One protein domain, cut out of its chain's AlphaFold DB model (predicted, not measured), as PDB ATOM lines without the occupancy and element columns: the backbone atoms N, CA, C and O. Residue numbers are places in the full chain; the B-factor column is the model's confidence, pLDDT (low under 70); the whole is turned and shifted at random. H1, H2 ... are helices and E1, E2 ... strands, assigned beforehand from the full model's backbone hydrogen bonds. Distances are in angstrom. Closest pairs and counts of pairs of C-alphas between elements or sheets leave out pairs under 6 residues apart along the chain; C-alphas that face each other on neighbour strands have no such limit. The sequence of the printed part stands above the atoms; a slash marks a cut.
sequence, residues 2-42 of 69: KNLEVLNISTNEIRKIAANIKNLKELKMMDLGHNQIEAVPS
ATOM      1  N   LYS A   2      23.418 -23.945 102.274       62.22
ATOM      2  CA  LYS A   2      24.654 -24.659 101.872       62.22
ATOM      3  C   LYS A   2      25.863 -23.740 101.624       62.22
ATOM      4  O   LYS A   2      26.967 -24.251 101.532       62.22
ATOM      5  N   ASN A   3      25.670 -22.415 101.603       85.69
ATOM      6  CA  ASN A   3      26.683 -21.458 101.133       85.69
ATOM      7  C   ASN A   3      26.972 -20.326 102.137       85.69
ATOM      8  O   ASN A   3      27.359 -19.236 101.730       85.69
ATOM      9  N   LEU A   4      26.704 -20.520 103.433       93.62
ATOM     10  CA  LEU A   4      26.989 -19.462 104.404       93.62
ATOM     11  C   LEU A   4      28.506 -19.338 104.574       93.62
ATOM     12  O   LEU A   4      29.132 -20.252 105.103       93.62
ATOM     13  N   GLU A   5      29.073 -18.220 104.121       96.50
ATOM     14  CA  GLU A   5      30.516 -17.956 104.202       96.50
ATOM     15  C   GLU A   5      30.907 -17.137 105.434       96.50
ATOM     16  O   GLU A   5      32.010 -17.293 105.960       96.50
ATOM     17  N   VAL A   6      30.000 -16.289 105.918       97.06
ATOM     18  CA  VAL A   6      30.216 -15.427 107.082       97.06
ATOM     19  C   VAL A   6      29.052 -15.604 108.045       97.06
ATOM     20  O   VAL A   6      27.894 -15.466 107.657       97.06
ATOM     21  N   LEU A   7      29.364 -15.903 109.301       96.44
ATOM     22  CA  LEU A   7      28.403 -15.978 110.393       96.44
ATOM     23  C   LEU A   7      28.858 -15.013 111.484       96.44
ATOM     24  O   LEU A   7      29.835 -15.291 112.172       96.44
ATOM     25  N   ASN A   8      28.155 -13.891 111.638       97.50
ATOM     26  CA  ASN A   8      28.358 -12.977 112.757       97.50
ATOM     27  C   ASN A   8      27.145 -13.045 113.683       97.50
ATOM     28  O   ASN A   8      26.039 -12.676 113.301       97.50
ATOM     29  N   ILE A   9      27.389 -13.547 114.883       96.50
ATOM     30  CA  ILE A   9      26.435 -13.661 115.989       96.50
ATOM     31  C   ILE A   9      27.120 -13.208 117.287       96.50
ATOM     32  O   ILE A   9      26.845 -13.709 118.380       96.50
ATOM     33  N   SER A  10      28.045 -12.255 117.154       97.69
ATOM     34  CA  SER A  10      28.668 -11.572 118.282       97.69
ATOM     35  C   SER A  10      27.635 -10.799 119.105       97.69
ATOM     36  O   SER A  10      26.560 -10.465 118.606       97.69
ATOM     37  N   THR A  11      27.956 -10.511 120.365       97.75
ATOM     38  CA  THR A  11      27.108  -9.718 121.278       97.75
ATOM     39  C   THR A  11      25.731 -10.350 121.499       97.75
ATOM     40  O   THR A  11      24.688  -9.718 121.347       97.75
ATOM     41  N   ASN A  12      25.732 -11.638 121.829       97.56
ATOM     42  CA  ASN A  12      24.531 -12.398 122.160       97.56
ATOM     43  C   ASN A  12      24.733 -13.141 123.491       97.56
ATOM     44  O   ASN A  12      25.763 -13.038 124.155       97.56
ATOM     45  N   GLU A  13      23.738 -13.925 123.897       97.06
ATOM     46  CA  GLU A  13      23.793 -14.730 125.121       97.06
ATOM     47  C   GLU A  13      24.080 -16.214 124.842       97.06
ATOM     48  O   GLU A  13      23.625 -17.111 125.557       97.06
ATOM     49  N   ILE A  14      24.834 -16.508 123.778       96.75
ATOM     50  CA  ILE A  14      25.088 -17.887 123.355       96.75
ATOM     51  C   ILE A  14      26.019 -18.561 124.359       96.75
ATOM     52  O   ILE A  14      27.145 -18.127 124.581       96.75
ATOM     53  N   ARG A  15      25.555 -19.670 124.942       95.69
ATOM     54  CA  ARG A  15      26.328 -20.479 125.901       95.69
ATOM     55  C   ARG A  15      27.024 -21.681 125.272       95.69
ATOM     56  O   ARG A  15      28.008 -22.189 125.807       95.69
ATOM     57  N   LYS A  16      26.490 -22.179 124.155       94.50
ATOM     58  CA  LYS A  16      26.966 -23.395 123.488       94.50
ATOM     59  C   LYS A  16      26.890 -23.236 121.978       94.50
ATOM     60  O   LYS A  16      25.888 -22.762 121.451       94.50
ATOM     61  N   ILE A  17      27.926 -23.704 121.293       94.31
ATOM     62  CA  ILE A  17      27.912 -23.874 119.840       94.31
ATOM     63  C   ILE A  17      27.268 -25.234 119.553       94.31
ATOM     64  O   ILE A  17      27.699 -26.257 120.084       94.31
ATOM     65  N   ALA A  18      26.216 -25.255 118.739       93.62
ATOM     66  CA  ALA A  18      25.502 -26.484 118.419       93.62
ATOM     67  C   ALA A  18      26.300 -27.384 117.455       93.62
ATOM     68  O   ALA A  18      26.968 -26.907 116.538       93.62
ATOM     69  N   ALA A  19      26.186 -28.708 117.613       91.62
ATOM     70  CA  ALA A  19      26.917 -29.690 116.797       91.62
ATOM     71  C   ALA A  19      26.562 -29.638 115.296       91.62
ATOM     72  O   ALA A  19      27.338 -30.071 114.443       91.62
ATOM     73  N   ASN A  20      25.399 -29.079 114.944       93.06
ATOM     74  CA  ASN A  20      24.990 -28.863 113.554       93.06
ATOM     75  C   ASN A  20      25.846 -27.810 112.825       93.06
ATOM     76  O   ASN A  20      25.772 -27.743 111.596       93.06
ATOM     77  N   ILE A  21      26.704 -27.063 113.533       93.31
ATOM     78  CA  ILE A  21      27.686 -26.158 112.926       93.31
ATOM     79  C   ILE A  21      28.547 -26.880 111.887       93.31
ATOM     80  O   ILE A  21      28.910 -26.294 110.872       93.31
ATOM     81  N   LYS A  22      28.758 -28.195 112.056       93.75
ATOM     82  CA  LYS A  22      29.490 -29.044 111.111       93.75
ATOM     83  C   LYS A  22      28.964 -29.017 109.678       93.75
ATOM     84  O   LYS A  22      29.696 -29.397 108.764       93.75
ATOM     85  N   ASN A  23      27.713 -28.610 109.477       94.56
ATOM     86  CA  ASN A  23      27.078 -28.554 108.165       94.56
ATOM     87  C   ASN A  23      27.454 -27.289 107.374       94.56
ATOM     88  O   ASN A  23      27.245 -27.256 106.164       94.56
ATOM     89  N   LEU A  24      28.032 -26.267 108.015       94.19
ATOM     90  CA  LEU A  24      28.435 -25.011 107.373       94.19
ATOM     91  C   LEU A  24      29.806 -25.140 106.685       94.19
ATOM     92  O   LEU A  24      30.757 -24.442 107.018       94.19
ATOM     93  N   LYS A  25      29.928 -26.062 105.721       93.06
ATOM     94  CA  LYS A  25      31.213 -26.403 105.075       93.06
ATOM     95  C   LYS A  25      31.879 -25.252 104.325       93.06
ATOM     96  O   LYS A  25      33.098 -25.264 104.181       93.06
ATOM     97  N   GLU A  26      31.094 -24.270 103.894       96.62
ATOM     98  CA  GLU A  26      31.558 -23.087 103.164       96.62
ATOM     99  C   GLU A  26      31.940 -21.911 104.069       96.62
ATOM    100  O   GLU A  26      32.375 -20.875 103.569       96.62
ATOM    101  N   LEU A  27      31.816 -22.061 105.392       97.06
ATOM    102  CA  LEU A  27      32.065 -20.975 106.326       97.06
ATOM    103  C   LEU A  27      33.552 -20.612 106.369       97.06
ATOM    104  O   LEU A  27      34.401 -21.454 106.656       97.06
ATOM    105  N   LYS A  28      33.847 -19.340 106.107       97.88
ATOM    106  CA  LYS A  28      35.186 -18.739 106.087       97.88
ATOM    107  C   LYS A  28      35.426 -17.851 107.304       97.88
ATOM    108  O   LYS A  28      36.555 -17.788 107.786       97.88
ATOM    109  N   MET A  29      34.383 -17.202 107.815       98.06
ATOM    110  CA  MET A  29      34.459 -16.319 108.975       98.06
ATOM    111  C   MET A  29      33.325 -16.619 109.954       98.06
ATOM    112  O   MET A  29      32.158 -16.669 109.568       98.06
ATOM    113  N   MET A  30      33.677 -16.789 111.224       97.56
ATOM    114  CA  MET A  30      32.727 -16.929 112.319       97.56
ATOM    115  C   MET A  30      33.085 -15.956 113.436       97.56
ATOM    116  O   MET A  30      34.172 -16.043 114.009       97.56
ATOM    117  N   ASP A  31      32.166 -15.054 113.753       98.25
ATOM    118  CA  ASP A  31      32.289 -14.148 114.886       98.25
ATOM    119  C   ASP A  31      31.268 -14.506 115.970       98.25
ATOM    120  O   ASP A  31      30.056 -14.410 115.768       98.25
ATOM    121  N   LEU A  32      31.795 -14.965 117.104       97.62
ATOM    122  CA  LEU A  32      31.086 -15.318 118.331       97.62
ATOM    123  C   LEU A  32      31.583 -14.463 119.510       97.62
ATOM    124  O   LEU A  32      31.394 -14.846 120.667       97.62
ATOM    125  N   GLY A  33      32.240 -13.328 119.248       97.50
ATOM    126  CA  GLY A  33      32.731 -12.434 120.295       97.50
ATOM    127  C   GLY A  33      31.612 -11.947 121.222       97.50
ATOM    128  O   GLY A  33      30.457 -11.883 120.801       97.50
ATOM    129  N   HIS A  34      31.937 -11.608 122.470       97.50
ATOM    130  CA  HIS A  34      30.968 -11.087 123.449       97.50
ATOM    131  C   HIS A  34      29.755 -12.017 123.624       97.50
ATOM    132  O   HIS A  34      28.608 -11.644 123.383       97.50
ATOM    133  N   ASN A  35      30.026 -13.271 123.985       97.44
ATOM    134  CA  ASN A  35      29.015 -14.290 124.270       97.44
ATOM    135  C   ASN A  35      29.341 -14.989 125.604       97.44
ATOM    136  O   ASN A  35      30.200 -14.566 126.374       97.44
ATOM    137  N   GLN A  36      28.636 -16.073 125.929       96.75
ATOM    138  CA  GLN A  36      28.817 -16.822 127.176       96.75
ATOM    139  C   GLN A  36      29.306 -18.254 126.924       96.75
ATOM    140  O   GLN A  36      28.993 -19.156 127.698       96.75
ATOM    141  N   ILE A  37      30.052 -18.485 125.840       95.62
ATOM    142  CA  ILE A  37      30.449 -19.828 125.408       95.62
ATOM    143  C   ILE A  37      31.453 -20.421 126.391       95.62
ATOM    144  O   ILE A  37      32.518 -19.855 126.635       95.62
ATOM    145  N   GLU A  38      31.113 -21.588 126.931       93.56
ATOM    146  CA  GLU A  38      31.921 -22.288 127.939       93.56
ATOM    147  C   GLU A  38      32.890 -23.301 127.314       93.56
ATOM    148  O   GLU A  38      33.947 -23.582 127.876       93.56
ATOM    149  N   ALA A  39      32.561 -23.829 126.132       91.50
ATOM    150  CA  ALA A  39      33.394 -24.782 125.409       91.50
ATOM    151  C   ALA A  39      33.197 -24.682 123.892       91.50
ATOM    152  O   ALA A  39      32.100 -24.397 123.406       91.50
ATOM    153  N   VAL A  40      34.261 -24.981 123.145       91.25
ATOM    154  CA  VAL A  40      34.209 -25.134 121.686       91.25
ATOM    155  C   VAL A  40      34.055 -26.626 121.358       91.25
ATOM    156  O   VAL A  40      34.907 -27.417 121.770       91.25
ATOM    157  N   PRO A  41      32.996 -27.038 120.640       91.06
ATOM    158  CA  PRO A  41      32.753 -28.438 120.318       91.06
ATOM    159  C   PRO A  41      33.776 -28.956 119.297       91.06
ATOM    160  O   PRO A  41      34.308 -28.195 118.483       91.06
ATOM    161  N   SER A  42      34.036 -30.266 119.296       91.06
ATOM    162  CA  SER A  42      35.006 -30.881 118.377       91.06
ATOM    163  C   SER A  42      34.572 -30.767 116.909       91.06
ATOM    164  O   SER A  42      35.420 -30.721 116.017       91.06
TER     165      SER A  42
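AT A GLANCE: This is residues 2 to 42 of the 69 residues of an uncharacterized protein of Paenibacillus alvei (strain ATCC 6344 / DSM 29 / NBRC 3343 / NCIMB 9371 / NCTC 6352) (UniProt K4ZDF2). With little regular structure, the printed part winds as a short solenoid of nearly two stacked turns; the short strands E1 and E2 lie side by side on one side, and the short helix H1 lies across the loop from them. The 41 printed residues hold E1, H1, E2 in that order, a mixed class with 11 residues in named elements; the two-strand sheet is parallel. It is only just compact, close to loose, with a radius of gyration of the C-alphas of 10.3 A and spans of 26 by 20 by 11 A.

HOW THE PARTS SIT: E1, residues 6 to 8, and E2, residues 29 to 31, are parallel at 4 degrees; N 7 and O 29 are within hydrogen-bond range at 2.9 A. With H1, residues 19 to 23, they form a strand-helix-strand unit, two parallel neighbours with a helix between, its crossover right-handed. H1 has 0 of 1 O i to N i+4 pairs within range, but 2 of 2 O i to N i+3 pairs.

IN THESE COORDINATES: E1 begins at C-alpha 6 (30.216, -15.427, 107.082) and spans 6.5 A, H1 8.7 A. E2 spans 6.7 A, ending at C-alpha 31 (32.289, -14.148, 114.886).

THE WHOLE: The printed part has no cut and no long link; residue 2 has pLDDT under 70.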